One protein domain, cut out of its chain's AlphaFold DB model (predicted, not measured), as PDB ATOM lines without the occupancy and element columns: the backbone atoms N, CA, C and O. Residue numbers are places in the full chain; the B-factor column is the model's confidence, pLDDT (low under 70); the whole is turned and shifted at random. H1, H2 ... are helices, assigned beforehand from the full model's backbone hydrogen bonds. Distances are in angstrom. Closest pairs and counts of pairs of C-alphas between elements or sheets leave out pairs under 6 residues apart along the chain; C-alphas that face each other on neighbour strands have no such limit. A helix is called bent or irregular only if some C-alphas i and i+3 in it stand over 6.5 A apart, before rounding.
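Overview. This is residues 5 to 125 of the 127 residues of a protein of Poecilia mexicana (UniProt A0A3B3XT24). Two long helical rods, H2a and H3, run side by side in opposite directions at a slant. At one end of this pair H2 turns sharply into a short arm, H2b, and at the other end H1 meets H3 with its last turns, while residues 5 to 11 of H1 stick out free. The printed part has 121 residues with three named helices, in the order H1, H2, H3, and no named strand; the class is all helix. The whole is only just loose, close to extended, with a radius of gyration of the C-alphas of 20.5 A, and only just elongated, with spans of 65 by 33 by 22 A.

Along the chain. H1 is residues 5 to 24, 28.5 A from first to last C-alpha, beginning at C-alpha 5 at (167.484, 98.051, 120.643). Residues 25 to 38 hold no named element. H2, residues 39 to 80, was assigned as one helix by its hydrogen bonds, but it is bent: C-alphas 67 and 70 are 7.6 A apart. Its arm H2a, residues 39 to 67, is 44.2 A long and itself irregular, with C-alphas 64 and 67 at 7.3 A. Its arm H2b, residues 70 to 80, begins at C-alpha 70 at (123.830, 104.702, 161.001). H3, residues 87 to 113, is 38.4 A long and ends at C-alpha 113 at (153.348, 87.642, 131.846). Residues 114 to 125 hold no named element.

Arrangement. H1 touches H3 with residues 19 to 23 alone, and H3 touches H1 with residues 104 to 111 alone; their closest C-alphas, of Val 19 and Leu 107, are 6.9 A apart. They run opposite ways at a steep tilt of 45 degrees. H1 is apart from H2a and H2b. H2a touches H3, with the closest C-alphas, of Leu 55 and Phe 98, 6.1 A apart. They run opposite ways at a shallow tilt of 34 degrees, only just short of steep. H2a and H2b stand about perpendicular, at 80 degrees. H2b is close to H3 but not clearly touching; the closest C-alphas, of Asn 73 and Thr 87, are 6.8 A apart. Every O i to N i+4 pair is within hydrogen-bond range in H2b and H3, as are 15 of 16 in H1 and 24 of 25 in H2a.

Size, cuts and confidence. The two C-alphas farthest apart, of Gln 5 and Gly 81, are 68.9 A apart. The printed part has no cut. The link from H1 to H2 is long, with 14 residues, and that from H2 to H3 is short, with 6. The mean pLDDT of the printed part is 76.7, and 47 residues are under 70: residues 5 to 38, residue 40 and residues 114 to 125.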
ATOM      1  N   GLN A   5     167.637  99.360 119.998       53.81
ATOM      2  CA  GLN A   5     167.484  98.051 120.643       53.81
ATOM      3  C   GLN A   5     168.170  97.850 122.015       53.81
ATOM      4  O   GLN A   5     167.610  97.078 122.793       53.81
ATOM      5  N   PRO A   6     169.308  98.481 122.393       53.69
ATOM      6  CA  PRO A   6     169.932  98.165 123.684       53.69
ATOM      7  C   PRO A   6     169.188  98.778 124.885       53.69
ATOM      8  O   PRO A   6     169.174  98.178 125.957       53.69
ATOM      9  N   LEU A   7     168.523  99.926 124.709       55.41
ATOM     10  CA  LEU A   7     167.797 100.606 125.791       55.41
ATOM     11  C   LEU A   7     166.522  99.858 126.189       55.41
ATOM     12  O   LEU A   7     166.312  99.618 127.373       55.41
ATOM     13  N   GLN A   8     165.729  99.391 125.218       56.81
ATOM     14  CA  GLN A   8     164.513  98.623 125.516       56.81
ATOM     15  C   GLN A   8     164.803  97.303 126.243       56.81
ATOM     16  O   GLN A   8     164.001  96.856 127.062       56.81
ATOM     17  N   VAL A   9     165.934  96.656 125.947       58.34
ATOM     18  CA  VAL A   9     166.356  95.431 126.645       58.34
ATOM     19  C   VAL A   9     166.778  95.747 128.083       58.34
ATOM     20  O   VAL A   9     166.419  95.009 129.001       58.34
ATOM     21  N   TYR A  10     167.471  96.869 128.291       54.50
ATOM     22  CA  TYR A  10     167.902  97.327 129.611       54.50
ATOM     23  C   TYR A  10     166.725  97.747 130.505       54.50
ATOM     24  O   TYR A  10     166.641  97.310 131.651       54.50
ATOM     25  N   GLU A  11     165.772  98.523 129.984       61.62
ATOM     26  CA  GLU A  11     164.571  98.943 130.724       61.62
ATOM     27  C   GLU A  11     163.725  97.749 131.162       61.62
ATOM     28  O   GLU A  11     163.326  97.661 132.327       61.62
ATOM     29  N   LYS A  12     163.520  96.781 130.259       62.47
ATOM     30  CA  LYS A  12     162.839  95.527 130.593       62.47
ATOM     31  C   LYS A  12     163.561  94.800 131.724       62.47
ATOM     32  O   LYS A  12     162.910  94.367 132.665       62.47
ATOM     33  N   GLN A  13     164.891  94.710 131.693       61.66
ATOM     34  CA  GLN A  13     165.665  94.065 132.760       61.66
ATOM     35  C   GLN A  13     165.594  94.800 134.109       61.66
ATOM     36  O   GLN A  13     165.554  94.136 135.147       61.66
ATOM     37  N   VAL A  14     165.553  96.137 134.123       65.06
ATOM     38  CA  VAL A  14     165.418  96.933 135.358       65.06
ATOM     39  C   VAL A  14     164.028  96.765 135.969       65.06
ATOM     40  O   VAL A  14     163.931  96.472 137.160       65.06
ATOM     41  N   LEU A  15     162.967  96.866 135.161       66.88
ATOM     42  CA  LEU A  15     161.591  96.610 135.602       66.88
ATOM     43  C   LEU A  15     161.446  95.197 136.164       66.88
ATOM     44  O   LEU A  15     160.919  95.018 137.258       66.88
ATOM     45  N   LEU A  16     161.995  94.203 135.467       63.88
ATOM     46  CA  LEU A  16     162.013  92.826 135.941       63.88
ATOM     47  C   LEU A  16     162.724  92.667 137.285       63.88
ATOM     48  O   LEU A  16     162.203  91.996 138.169       63.88
ATOM     49  N   SER A  17     163.902  93.275 137.436       62.88
ATOM     50  CA  SER A  17     164.683  93.261 138.677       62.88
ATOM     51  C   SER A  17     163.907  93.881 139.838       62.88
ATOM     52  O   SER A  17     163.947  93.372 140.959       62.88
ATOM     53  N   LEU A  18     163.192  94.973 139.574       66.81
ATOM     54  CA  LEU A  18     162.397  95.686 140.566       66.81
ATOM     55  C   LEU A  18     161.175  94.857 140.988       66.81
ATOM     56  O   LEU A  18     160.948  94.667 142.178       66.81
ATOM     57  N   VAL A  19     160.464  94.264 140.026       66.75
ATOM     58  CA  VAL A  19     159.300  93.388 140.258       66.75
ATOM     59  C   VAL A  19     159.693  92.109 141.012       66.75
ATOM     60  O   VAL A  19     159.012  91.716 141.960       66.75
ATOM     61  N   THR A  20     160.829  91.481 140.686       64.19
ATOM     62  CA  THR A  20     161.368  90.355 141.478       64.19
ATOM     63  C   THR A  20     161.867  90.772 142.855       64.19
ATOM     64  O   THR A  20     161.776  89.992 143.801       64.19
ATOM     65  N   GLY A  21     162.404  91.988 142.969       64.56
ATOM     66  CA  GLY A  21     162.905  92.535 144.224       64.56
ATOM     67  C   GLY A  21     161.776  92.809 145.213       64.56
ATOM     68  O   GLY A  21     161.885  92.409 146.366       64.56
ATOM     69  N   ILE A  22     160.678  93.409 144.750       64.69
ATOM     70  CA  ILE A  22     159.506  93.727 145.580       64.69
ATOM     71  C   ILE A  22     158.743  92.455 145.972       64.69
ATOM     72  O   ILE A  22     158.318  92.335 147.110       64.69
ATOM     73  N   TYR A  23     158.604  91.489 145.059       62.44
ATOM     74  CA  TYR A  23     157.813  90.278 145.307       62.44
ATOM     75  C   TYR A  23     158.555  89.191 146.109       62.44
ATOM     76  O   TYR A  23     157.953  88.450 146.887       62.44
ATOM     77  N   GLY A  24     159.871  89.070 145.894       58.19
ATOM     78  CA  GLY A  24     160.688  87.963 146.396       58.19
ATOM     79  C   GLY A  24     161.855  88.369 147.300       58.19
ATOM     80  O   GLY A  24     162.589  87.487 147.739       58.19
ATOM     81  N   CYS A  25     162.097  89.670 147.521       58.69
ATOM     82  CA  CYS A  25     163.274  90.221 148.221       58.69
ATOM     83  C   CYS A  25     164.631  89.659 147.732       58.69
ATOM     84  O   CYS A  25     165.620  89.647 148.466       58.69
ATOM     85  N   ARG A  26     164.709  89.188 146.479       56.12
ATOM     86  CA  ARG A  26     165.925  88.618 145.875       56.12
ATOM     87  C   ARG A  26     166.450  89.548 144.783       56.12
ATOM     88  O   ARG A  26     165.931  89.563 143.676       56.12
ATOM     89  N   TRP A  27     167.539  90.266 145.067       54.50
ATOM     90  CA  TRP A  27     168.220  91.155 144.105       54.50
ATOM     91  C   TRP A  27     169.365  90.496 143.306       54.50
ATOM     92  O   TRP A  27     170.160  91.176 142.657       54.50
ATOM     93  N   LYS A  28     169.496  89.160 143.325       48.00
ATOM     94  CA  LYS A  28     170.621  88.478 142.657       48.00
ATOM     95  C   LYS A  28     170.452  88.438 141.129       48.00
ATOM     96  O   LYS A  28     169.663  87.669 140.592       48.00
ATOM     97  N   ARG A  29     171.290  89.226 140.447       47.66
ATOM     98  CA  ARG A  29     171.316  89.527 139.001       47.66
ATOM     99  C   ARG A  29     171.598  88.346 138.047       47.66
ATOM    100  O   ARG A  29     171.516  88.555 136.845       47.66
ATOM    101  N   TYR A  30     171.938  87.142 138.531       41.12
ATOM    102  CA  TYR A  30     172.545  86.100 137.674       41.12
ATOM    103  C   TYR A  30     172.019  84.664 137.779       41.12
ATOM    104  O   TYR A  30     172.502  83.811 137.043       41.12
ATOM    105  N   GLN A  31     171.032  84.357 138.622       39.94
ATOM    106  CA  GLN A  31     170.556  82.973 138.739       39.94
ATOM    107  C   GLN A  31     169.072  82.895 138.435       39.94
ATOM    108  O   GLN A  31     168.221  82.855 139.320       39.94
ATOM    109  N   ARG A  32     168.793  82.949 137.137       49.84
ATOM    110  CA  ARG A  32     167.465  82.771 136.579       49.84
ATOM    111  C   ARG A  32     167.407  81.398 135.932       49.84
ATOM    112  O   ARG A  32     167.575  81.267 134.726       49.84
ATOM    113  N   SER A  33     167.242  80.373 136.758       43.19
ATOM    114  CA  SER A  33     166.790  79.085 136.257       43.19
ATOM    115  C   SER A  33     165.360  79.277 135.745       43.19
ATOM    116  O   SER A  33     164.494  79.747 136.481       43.19
ATOM    117  N   GLN A  34     165.124  78.961 134.470       51.12
ATOM    118  CA  GLN A  34     163.790  78.611 133.969       51.12
ATOM    119  C   GLN A  34     163.416  77.251 134.568       51.12
ATOM    120  O   GLN A  34     163.349  76.252 133.861       51.12
ATOM    121  N   ASP A  35     163.292  77.196 135.889       51.56
ATOM    122  CA  ASP A  35     162.758  76.021 136.557       51.56
ATOM    123  C   ASP A  35     161.237  76.131 136.532       51.56
ATOM    124  O   ASP A  35     160.689  77.225 136.711       51.56
ATOM    125  N   GLU A  36     160.563  75.016 136.271       54.56
ATOM    126  CA  GLU A  36     159.106  74.990 136.189       54.56
ATOM    127  C   GLU A  36     158.480  75.521 137.486       54.56
ATOM    128  O   GLU A  36     158.982  75.281 138.591       54.56
ATOM    129  N   SER A  37     157.388  76.285 137.359       57.78
ATOM    130  CA  SER A  37     156.681  76.802 138.527       57.78
ATOM    131  C   SER A  37     156.208  75.626 139.376       57.78
ATOM    132  O   SER A  37     155.573  74.678 138.904       57.78
ATOM    133  N   SER A  38     156.564  75.649 140.658       69.75
ATOM    134  CA  SER A  38     156.175  74.568 141.555       69.75
ATOM    135  C   SER A  38     154.648  74.531 141.654       69.75
ATOM    136  O   SER A  38     154.009  75.580 141.738       69.75
ATOM    137  N   LYS A  39     154.041  73.338 141.732       73.44
ATOM    138  CA  LYS A  39     152.594  73.179 142.007       73.44
ATOM    139  C   LYS A  39     152.134  74.019 143.210       73.44
ATOM    140  O   LYS A  39     151.001  74.489 143.245       73.44
ATOM    141  N   TRP A  40     153.040  74.250 144.160       69.06
ATOM    142  CA  TRP A  40     152.845  75.130 145.305       69.06
ATOM    143  C   TRP A  40     152.670  76.608 144.931       69.06
ATOM    144  O   TRP A  40     151.817  77.266 145.511       69.06
ATOM    145  N   GLU A  41     153.428  77.140 143.970       72.94
ATOM    146  CA  GLU A  41     153.290  78.531 143.504       72.94
ATOM    147  C   GLU A  41     151.935  78.757 142.822       72.94
ATOM    148  O   GLU A  41     151.284  79.774 143.057       72.94
ATOM    149  N   CYS A  42     151.471  77.773 142.047       75.06
ATOM    150  CA  CYS A  42     150.137  77.797 141.448       75.06
ATOM    151  C   CYS A  42     149.040  77.809 142.526       75.06
ATOM    152  O   CYS A  42     148.136  78.640 142.473       75.06
ATOM    153  N   ALA A  43     149.166  76.967 143.560       80.75
ATOM    154  CA  ALA A  43     148.232  76.958 144.686       80.75
ATOM    155  C   ALA A  43     148.189  78.309 145.426       80.75
ATOM    156  O   ALA A  43     147.106  78.799 145.739       80.75
ATOM    157  N   TRP A  44     149.342  78.951 145.651       80.38
ATOM    158  CA  TRP A  44     149.406  80.288 146.256       80.38
ATOM    159  C   TRP A  44     148.729  81.356 145.399       80.38
ATOM    160  O   TRP A  44     148.004  82.194 145.933       80.38
ATOM    161  N   PHE A  45     148.917  81.313 144.080       82.62
ATOM    162  CA  PHE A  45     148.228  82.217 143.166       82.62
ATOM    163  C   PHE A  45     146.706  82.021 143.207       82.62
ATOM    164  O   PHE A  45     145.963  83.001 143.264       82.62
ATOM    165  N   THR A  46     146.231  80.770 143.242       86.12
ATOM    166  CA  THR A  46     144.801  80.472 143.392       86.12
ATOM    167  C   THR A  46     144.252  81.016 144.707       86.12
ATOM    168  O   THR A  46     143.228  81.689 144.683       86.12
ATOM    169  N   ILE A  47     144.943  80.803 145.833       88.12
ATOM    170  CA  ILE A  47     144.538  81.341 147.143       88.12
ATOM    171  C   ILE A  47     144.457  82.870 147.093       88.12
ATOM    172  O   ILE A  47     143.433  83.431 147.471       88.12
ATOM    173  N   LEU A  48     145.486  83.541 146.567       88.25
ATOM    174  CA  LEU A  48     145.511  85.000 146.435       88.25
ATOM    175  C   LEU A  48     144.338  85.516 145.588       88.25
ATOM    176  O   LEU A  48     143.687  86.495 145.952       88.25
ATOM    177  N   SER A  49     144.040  84.840 144.476       89.00
ATOM    178  CA  SER A  49     142.907  85.176 143.613       89.00
ATOM    179  C   SER A  49     141.564  84.964 144.320       89.00
ATOM    180  O   SER A  49     140.699  85.838 144.257       89.00
ATOM    181  N   SER A  50     141.394  83.863 145.053       92.44
ATOM    182  CA  SER A  50     140.193  83.619 145.858       92.44
ATOM    183  C   SER A  50     140.019  84.666 146.963       92.44
ATOM    184  O   SER A  50     138.914  85.179 147.136       92.44
ATOM    185  N   SER A  51     141.092  85.045 147.663       91.44
ATOM    186  CA  SER A  51     141.072  86.115 148.670       91.44
ATOM    187  C   SER A  51     140.683  87.465 148.068       91.44
ATOM    188  O   SER A  51     139.889  88.189 148.665       91.44
ATOM    189  N   PHE A  52     141.184  87.791 146.871       92.56
ATOM    190  CA  PHE A  52     140.788  88.998 146.145       92.56
ATOM    191  C   PHE A  52     139.285  89.011 145.838       92.56
ATOM    192  O   PHE A  52     138.621  90.009 146.103       92.56
ATOM    193  N   LEU A  53     138.733  87.905 145.331       94.62
ATOM    194  CA  LEU A  53     137.300  87.802 145.031       94.62
ATOM    195  C   LEU A  53     136.434  87.919 146.292       94.62
ATOM    196  O   LEU A  53     135.402  88.589 146.265       94.62
ATOM    197  N   LEU A  54     136.862  87.311 147.402       94.38
ATOM    198  CA  LEU A  54     136.161  87.410 148.682       94.38
ATOM    199  C   LEU A  54     136.163  88.852 149.203       94.38
ATOM    200  O   LEU A  54     135.110  89.365 149.574       94.38
ATOM    201  N   LEU A  55     137.314  89.533 149.175       93.12
ATOM    202  CA  LEU A  55     137.406  90.944 149.559       93.12
ATOM    203  C   LEU A  55     136.625  91.860 148.617       93.12
ATOM    204  O   LEU A  55     136.057  92.845 149.080       93.12
ATOM    205  N   LEU A  56     136.565  91.548 147.321       93.56
ATOM    206  CA  LEU A  56     135.757  92.290 146.356       93.56
ATOM    207  C   LEU A  56     134.271  92.192 146.709       93.56
ATOM    208  O   LEU A  56     133.594  93.215 146.786       93.56
ATOM    209  N   PHE A  57     133.776  90.978 146.972       95.50
ATOM    210  CA  PHE A  57     132.397  90.759 147.410       95.50
ATOM    211  C   PHE A  57     132.106  91.464 148.739       95.50
ATOM    212  O   PHE A  57     131.092  92.145 148.870       95.50
ATOM    213  N   TRP A  58     133.018  91.357 149.706       94.19
ATOM    214  CA  TRP A  58     132.899  92.014 151.005       94.19
ATOM    215  C   TRP A  58     132.866  93.543 150.880       94.19
ATOM    216  O   TRP A  58     131.988  94.196 151.433       94.19
ATOM    217  N   THR A  59     133.770  94.123 150.090       92.88
ATOM    218  CA  THR A  59     133.802  95.570 149.827       92.88
ATOM    219  C   THR A  59     132.529  96.019 149.119       92.88
ATOM    220  O   THR A  59     131.952  97.036 149.488       92.88
ATOM    221  N   TYR A  60     132.051  95.250 148.138       94.00
ATOM    222  CA  TYR A  60     130.789  95.526 147.455       94.00
ATOM    223  C   TYR A  60     129.601  95.519 148.421       94.00
ATOM    224  O   TYR A  60     128.789  96.440 148.387       94.00
ATOM    225  N   PHE A  61     129.526  94.533 149.317       93.94
ATOM    226  CA  PHE A  61     128.505  94.486 150.362       93.94
ATOM    227  C   PHE A  61     128.519  95.762 151.215       93.94
ATOM    228  O   PHE A  61     127.480  96.398 151.372       93.94
ATOM    229  N   TRP A  62     129.693  96.192 151.688       92.88
ATOM    230  CA  TRP A  62     129.825  97.428 152.468       92.88
ATOM    231  C   TRP A  62     129.513  98.693 151.666       92.88
ATOM    232  O   TRP A  62     128.974  99.635 152.233       92.88
ATOM    233  N   LEU A  63     129.805  98.725 150.361       92.00
ATOM    234  CA  LEU A  63     129.419  99.832 149.479       92.00
ATOM    235  C   LEU A  63     127.896  99.947 149.348       92.00
ATOM    236  O   LEU A  63     127.365 101.051 149.392       92.00
ATOM    237  N   VAL A  64     127.194  98.821 149.210       94.69
ATOM    238  CA  VAL A  64     125.724  98.802 149.153       94.69
ATOM    239  C   VAL A  64     125.119  99.169 150.509       94.69
ATOM    240  O   VAL A  64     124.160  99.934 150.561       94.69
ATOM    241  N   ALA A  65     125.708  98.683 151.601       92.69
ATOM    242  CA  ALA A  65     125.237  98.930 152.961       92.69
ATOM    243  C   ALA A  65     125.512 100.356 153.479       92.69
ATOM    244  O   ALA A  65     125.116 100.662 154.599       92.69
ATOM    245  N   GLN A  66     126.161 101.237 152.703       91.25
ATOM    246  CA  GLN A  66     126.511 102.604 153.130       91.25
ATOM    247  C   GLN A  66     125.328 103.403 153.671       91.25
ATOM    248  O   GLN A  66     125.485 104.171 154.620       91.25
ATOM    249  N   ASN A  67     124.150 103.213 153.079       93.19
ATOM    250  CA  ASN A  67     122.940 103.909 153.500       93.19
ATOM    251  C   ASN A  67     122.471 103.490 154.906       93.19
ATOM    252  O   ASN A  67     121.871 104.294 155.613       93.19
ATOM    253  N   ASP A  68     122.808 102.272 155.332       94.00
ATOM    254  CA  ASP A  68     122.338 101.666 156.581       94.00
ATOM    255  C   ASP A  68     123.414 101.702 157.689       94.00
ATOM    256  O   ASP A  68     123.261 101.104 158.757       94.00
ATOM    257  N   PHE A  69     124.525 102.419 157.475       93.25
ATOM    258  CA  PHE A  69     125.631 102.499 158.442       93.25
ATOM    259  C   PHE A  69     125.218 103.100 159.785       93.25
ATOM    260  O   PHE A  69     125.718 102.670 160.826       93.25
ATOM    261  N   ASN A  70     124.316 104.083 159.773       91.31
ATOM    262  CA  ASN A  70     123.830 104.702 161.001       91.31
ATOM    263  C   ASN A  70     123.007 103.713 161.839       91.31
ATOM    264  O   ASN A  70     123.202 103.627 163.050       91.31
ATOM    265  N   ASP A  71     122.149 102.927 161.189       93.50
ATOM    266  CA  ASP A  71     121.335 101.908 161.856       93.50
ATOM    267  C   ASP A  71     122.212 100.792 162.434       93.50
ATOM    268  O   ASP A  71     121.989 100.334 163.556       93.50
ATOM    269  N   PHE A  72     123.277 100.411 161.721       91.75
ATOM    270  CA  PHE A  72     124.281  99.482 162.237       91.75
ATOM    271  C   PHE A  72     125.006 100.034 163.474       91.75
ATOM    272  O   PHE A  72     125.087  99.342 164.489       91.75
ATOM    273  N   ASN A  73     125.502 101.276 163.426       92.38
ATOM    274  CA  ASN A  73     126.174 101.907 164.570       92.38
ATOM    275  C   ASN A  73     125.235 102.012 165.782       92.38
ATOM    276  O   ASN A  73     125.649 101.741 166.909       92.38
ATOM    277  N   TRP A  74     123.959 102.334 165.552       93.31
ATOM    278  CA  TRP A  74     122.943 102.362 166.599       93.31
ATOM    279  C   TRP A  74     122.707 100.984 167.227       93.31
ATOM    280  O   TRP A  74     122.606 100.866 168.449       93.31
ATOM    281  N   LEU A  75     122.661  99.925 166.415       93.31
ATOM    282  CA  LEU A  75     122.519  98.559 166.912       93.31
ATOM    283  C   LEU A  75     123.710  98.158 167.788       93.31
ATOM    284  O   LEU A  75     123.506  97.595 168.863       93.31
ATOM    285  N   VAL A  76     124.939  98.483 167.374       92.00
ATOM    286  CA  VAL A  76     126.130  98.202 168.188       92.00
ATOM    287  C   VAL A  76     126.108  99.009 169.482       92.00
ATOM    288  O   VAL A  76     126.320  98.429 170.544       92.00
ATOM    289  N   TYR A  77     125.760 100.296 169.419       92.56
ATOM    290  CA  TYR A  77     125.591 101.147 170.597       92.56
ATOM    291  C   TYR A  77     124.597 100.557 171.602       92.56
ATOM    292  O   TYR A  77     124.874 100.510 172.797       92.56
ATOM    293  N   ASN A  78     123.455 100.056 171.131       94.00
ATOM    294  CA  ASN A  78     122.431  99.488 172.005       94.00
ATOM    295  C   ASN A  78     122.898  98.200 172.713       94.00
ATOM    296  O   ASN A  78     122.382  97.858 173.774       94.00
ATOM    297  N   HIS A  79     123.878  97.495 172.142       92.06
ATOM    298  CA  HIS A  79     124.498  96.313 172.740       92.06
ATOM    299  C   HIS A  79     125.697  96.637 173.642       92.06
ATOM    300  O   HIS A  79     125.867  95.981 174.669       92.06
ATOM    301  N   SER A  80     126.541  97.600 173.262       91.00
ATOM    302  CA  SER A  80     127.771  97.954 173.986       91.00
ATOM    303  C   SER A  80     127.552  99.000 175.082       91.00
ATOM    304  O   SER A  80     128.310  99.035 176.047       91.00
ATOM    305  N   GLY A  81     126.540  99.858 174.937       91.12
ATOM    306  CA  GLY A  81     126.306 101.034 175.777       91.12
ATOM    307  C   GLY A  81     127.254 102.210 175.500       91.12
ATOM    308  O   GLY A  81     127.113 103.257 176.128       91.12
ATOM    309  N   GLU A  82     128.199 102.069 174.567       90.00
ATOM    310  CA  GLU A  82     129.196 103.089 174.228       90.00
ATOM    311  C   GLU A  82     129.076 103.500 172.763       90.00
ATOM    312  O   GLU A  82     129.088 102.656 171.863       90.00
ATOM    313  N   TRP A  83     128.943 104.807 172.508       88.81
ATOM    314  CA  TRP A  83     128.837 105.313 171.141       88.81
ATOM    315  C   TRP A  83     130.207 105.274 170.472       88.81
ATOM    316  O   TRP A  83     131.132 105.983 170.877       88.81
ATOM    317  N   ARG A  84     130.330 104.443 169.437       85.31
ATOM    318  CA  ARG A  84     131.526 104.316 168.605       85.31
ATOM    319  C   ARG A  84     131.102 104.183 167.149       85.31
ATOM    320  O   ARG A  84     130.169 103.450 166.832       85.31
ATOM    321  N   ASP A  85     131.824 104.856 166.260       88.06
ATOM    322  CA  ASP A  85     131.630 104.710 164.818       88.06
ATOM    323  C   ASP A  85     132.303 103.420 164.328       88.06
ATOM    324  O   ASP A  85     133.382 103.450 163.741       88.06
ATOM    325  N   GLU A  86     131.694 102.268 164.605       87.12
ATOM    326  CA  GLU A  86     132.262 100.938 164.325       87.12
ATOM    327  C   GLU A  86     132.371 100.640 162.827       87.12
ATOM    328  O   GLU A  86     133.257  99.901 162.395       87.12
ATOM    329  N   THR A  87     131.521 101.249 162.001       91.00
ATOM    330  CA  THR A  87     131.616 101.132 160.539       91.00
ATOM    331  C   THR A  87     132.913 101.720 159.981       91.00
ATOM    332  O   THR A  87     133.476 101.160 159.039       91.00
ATOM    333  N   ILE A  88     133.451 102.793 160.574       90.06
ATOM    334  CA  ILE A  88     134.677 103.458 160.101       90.06
ATOM    335  C   ILE A  88     135.895 102.517 160.115       90.06
ATOM    336  O   ILE A  88     136.510 102.352 159.055       90.06
ATOM    337  N   PRO A  89     136.284 101.871 161.233       92.62
ATOM    338  CA  PRO A  89     137.425 100.960 161.248       92.62
ATOM    339  C   PRO A  89     137.193  99.711 160.388       92.62
ATOM    340  O   PRO A  89     138.147  99.224 159.777       92.62
ATOM    341  N   ILE A  90     135.955  99.216 160.261       91.19
ATOM    342  CA  ILE A  90     135.642  98.053 159.412       91.19
ATOM    343  C   ILE A  90     135.852  98.394 157.934       91.19
ATOM    344  O   ILE A  90     136.575  97.688 157.227       91.19
ATOM    345  N   VAL A  91     135.279  99.503 157.465       92.81
ATOM    346  CA  VAL A  91     135.417  99.951 156.072       92.81
ATOM    347  C   VAL A  91     136.862 100.359 155.777       92.81
ATOM    348  O   VAL A  91     137.402  99.994 154.732       92.81
ATOM    349  N   THR A  92     137.532 101.046 156.707       92.88
ATOM    350  CA  THR A  92     138.938 101.456 156.551       92.88
ATOM    351  C   THR A  92     139.865 100.248 156.441       92.88
ATOM    352  O   THR A  92     140.651 100.165 155.499       92.88
ATOM    353  N   SER A  93     139.757  99.279 157.355       91.88
ATOM    354  CA  SER A  93     140.591  98.069 157.322       91.88
ATOM    355  C   SER A  93     140.329  97.227 156.072       91.88
ATOM    356  O   SER A  93     141.279  96.792 155.418       91.88
ATOM    357  N   THR A  94     139.062  97.091 155.668       92.38
ATOM    358  CA  THR A  94     138.663  96.438 154.413       92.38
ATOM    359  C   THR A  94     139.289  97.119 153.195       92.38
ATOM    360  O   THR A  94     139.853  96.445 152.335       92.38
ATOM    361  N   THR A  95     139.249  98.452 153.132       92.50
ATOM    362  CA  THR A  95     139.794  99.228 152.005       92.50
ATOM    363  C   THR A  95     141.309  99.065 151.900       92.50
ATOM    364  O   THR A  95     141.832  98.808 150.815       92.50
ATOM    365  N   VAL A  96     142.023  99.149 153.026       94.38
ATOM    366  CA  VAL A  96     143.480  98.947 153.071       94.38
ATOM    367  C   VAL A  96     143.845  97.524 152.641       94.38
ATOM    368  O   VAL A  96     144.728  97.347 151.800       94.38
ATOM    369  N   GLY A  97     143.135  96.515 153.154       91.00
ATOM    370  CA  GLY A  97     143.336  95.117 152.769       91.00
ATOM    371  C   GLY A  97     143.074  94.875 151.282       91.00
ATOM    372  O   GLY A  97     143.879  94.233 150.608       91.00
ATOM    373  N   PHE A  98     142.000  95.450 150.735       90.69
ATOM    374  CA  PHE A  98     141.668  95.340 149.317       90.69
ATOM    375  C   PHE A  98     142.757  95.943 148.422       90.69
ATOM    376  O   PHE A  98     143.183  95.299 147.460       90.69
ATOM    377  N   ILE A  99     143.268  97.133 148.756       92.44
ATOM    378  CA  ILE A  99     144.368  97.773 148.016       92.44
ATOM    379  C   ILE A  99     145.617  96.887 148.035       92.44
ATOM    380  O   ILE A  99     146.221  96.649 146.986       92.44
ATOM    381  N   TYR A 100     145.985  96.359 149.204       89.00
ATOM    382  CA  TYR A 100     147.160  95.505 149.359       89.00
ATOM    383  C   TYR A 100     147.060  94.215 148.532       89.00
ATOM    384  O   TYR A 100     147.978  93.889 147.775       89.00
ATOM    385  N   ILE A 101     145.930  93.508 148.605       88.44
ATOM    386  CA  ILE A 101     145.714  92.269 147.844       88.44
ATOM    387  C   ILE A 101     145.662  92.543 146.338       88.44
ATOM    388  O   ILE A 101     146.259  91.797 145.561       88.44
ATOM    389  N   THR A 102     145.023  93.638 145.914       89.62
ATOM    390  CA  THR A 102     145.006  94.058 144.503       89.62
ATOM    391  C   THR A 102     146.422  94.307 143.992       89.62
ATOM    392  O   THR A 102     146.790  93.836 142.915       89.62
ATOM    393  N   PHE A 103     147.250  94.998 144.779       87.31
ATOM    394  CA  PHE A 103     148.648  95.253 144.442       87.31
ATOM    395  C   PHE A 103     149.455  93.954 144.296       87.31
ATOM    396  O   PHE A 103     150.158  93.775 143.298       87.31
ATOM    397  N   LEU A 104     149.316  93.011 145.234       86.31
ATOM    398  CA  LEU A 104     149.970  91.702 145.146       86.31
ATOM    399  C   LEU A 104     149.512  90.896 143.926       86.31
ATOM    400  O   LEU A 104     150.335  90.248 143.276       86.31
ATOM    401  N   LEU A 105     148.221  90.947 143.592       87.12
ATOM    402  CA  LEU A 105     147.665  90.252 142.434       87.12
ATOM    403  C   LEU A 105     148.199  90.839 141.122       87.12
ATOM    404  O   LEU A 105     148.594  90.086 140.234       87.12
ATOM    405  N   ILE A 106     148.307  92.168 141.023       86.62
ATOM    406  CA  ILE A 106     148.944  92.844 139.886       86.62
ATOM    407  C   ILE A 106     150.401  92.387 139.740       86.62
ATOM    408  O   ILE A 106     150.807  91.990 138.648       86.62
ATOM    409  N   LEU A 107     151.181  92.380 140.827       82.81
ATOM    410  CA  LEU A 107     152.567  91.895 140.797       82.81
ATOM    411  C   LEU A 107     152.661  90.432 140.346       82.81
ATOM    412  O   LEU A 107     153.526  90.099 139.534       82.81
ATOM    413  N   ALA A 108     151.764  89.570 140.825       81.50
ATOM    414  CA  ALA A 108     151.714  88.167 140.426       81.50
ATOM    415  C   ALA A 108     151.415  88.009 138.924       81.50
ATOM    416  O   ALA A 108     152.096  87.246 138.238       81.50
ATOM    417  N   LEU A 109     150.459  88.774 138.383       80.81
ATOM    418  CA  LEU A 109     150.149  88.783 136.949       80.81
ATOM    419  C   LEU A 109     151.331  89.278 136.108       80.81
ATOM    420  O   LEU A 109     151.621  88.700 135.057       80.81
ATOM    421  N   PHE A 110     152.058  90.297 136.578       76.69
ATOM    422  CA  PHE A 110     153.286  90.746 135.923       76.69
ATOM    423  C   PHE A 110     154.336  89.632 135.873       76.69
ATOM    424  O   PHE A 110     154.886  89.382 134.801       76.69
ATOM    425  N   HIS A 111     154.572  88.904 136.970       72.31
ATOM    426  CA  HIS A 111     155.490  87.752 136.978       72.31
ATOM    427  C   HIS A 111     155.084  86.662 135.981       72.31
ATOM    428  O   HIS A 111     155.938  86.190 135.225       72.31
ATOM    429  N   ILE A 112     153.791  86.323 135.911       71.69
ATOM    430  CA  ILE A 112     153.255  85.346 134.946       71.69
ATOM    431  C   ILE A 112     153.494  85.822 133.507       71.69
ATOM    432  O   ILE A 112     154.017  85.067 132.688       71.69
ATOM    433  N   SER A 113     153.178  87.083 133.197       70.94
ATOM    434  CA  SER A 113     153.348  87.642 131.846       70.94
ATOM    435  C   SER A 113     154.810  87.701 131.383       70.94
ATOM    436  O   SER A 113     155.087  87.621 130.188       70.94
ATOM    437  N   LEU A 114     155.754  87.799 132.325       67.50
ATOM    438  CA  LEU A 114     157.198  87.821 132.070       67.50
ATOM    439  C   LEU A 114     157.834  86.418 132.092       67.50
ATOM    440  O   LEU A 114     159.057  86.309 131.946       67.50
ATOM    441  N   GLY A 115     157.038  85.356 132.280       59.31
ATOM    442  CA  GLY A 115     157.510  83.971 132.347       59.31
ATOM    443  C   GLY A 115     158.470  83.725 133.514       59.31
ATOM    444  O   GLY A 115     159.439  82.978 133.377       59.31
ATOM    445  N   GLN A 116     158.272  84.429 134.632       58.66
ATOM    446  CA  GLN A 116     159.104  84.337 135.830       58.66
ATOM    447  C   GLN A 116     158.515  83.418 136.884       58.66
ATOM    448  O   GLN A 116     157.305  83.356 137.061       58.66
ATOM    449  N   GLN A 117     159.404  82.755 137.624       58.12
ATOM    450  CA  GLN A 117     159.047  81.956 138.791       58.12
ATOM    451  C   GLN A 117     158.334  82.829 139.837       58.12
ATOM    452  O   GLN A 117     158.852  83.883 140.226       58.12
ATOM    453  N   LEU A 118     157.166  82.380 140.302       57.94
ATOM    454  CA  LEU A 118     156.318  83.051 141.292       57.94
ATOM    455  C   LEU A 118     156.869  82.789 142.697       57.94
ATOM    456  O   LEU A 118     156.243  82.158 143.547       57.94
ATOM    457  N   ASN A 119     158.074  83.279 142.957       55.72
ATOM    458  CA  ASN A 119     158.733  83.052 144.234       55.72
ATOM    459  C   ASN A 119     158.257  84.102 145.255       55.72
ATOM    460  O   ASN A 119     158.919  85.122 145.456       55.72
ATOM    461  N   LEU A 120     157.074  83.879 145.851       56.34
ATOM    462  CA  LEU A 120     156.556  84.697 146.957       56.34
ATOM    463  C   LEU A 120     157.518  84.630 148.147       56.34
ATOM    464  O   LEU A 120     157.768  83.548 148.696       56.34
ATOM    465  N   TYR A 121     157.994  85.791 148.595       58.12
ATOM    466  CA  TYR A 121     158.758  85.892 149.835       58.12
ATOM    467  C   TYR A 121     157.908  85.499 151.054       58.12
ATOM    468  O   TYR A 121     156.692  85.684 151.075       58.12
ATOM    469  N   TRP A 122     158.553  84.970 152.096       48.97
ATOM    470  CA  TRP A 122     157.883  84.384 153.266       48.97
ATOM    471  C   TRP A 122     156.970  85.376 154.010       48.97
ATOM    472  O   TRP A 122     155.929  84.984 154.521       48.97
ATOM    473  N   VAL A 123     157.305  86.670 153.986       55.28
ATOM    474  CA  VAL A 123     156.493  87.744 154.592       55.28
ATOM    475  C   VAL A 123     155.137  87.920 153.895       55.28
ATOM    476  O   VAL A 123     154.174  88.303 154.541       55.28
ATOM    477  N   HIS A 124     155.021  87.577 152.610       56.22
ATOM    478  CA  HIS A 124     153.752  87.630 151.872       56.22
ATOM    479  C   HIS A 124     152.953  86.318 151.941       56.22
ATOM    480  O   HIS A 124     151.826  86.269 151.457       56.22
ATOM    481  N   LYS A 125     153.520  85.250 152.528       57.09
ATOM    482  CA  LYS A 125     152.817  83.973 152.760       57.09
ATOM    483  C   LYS A 125     151.947  83.978 154.013       57.09
ATOM    484  O   LYS A 125     151.158  83.053 154.183       57.09
TER     485      LYS A 125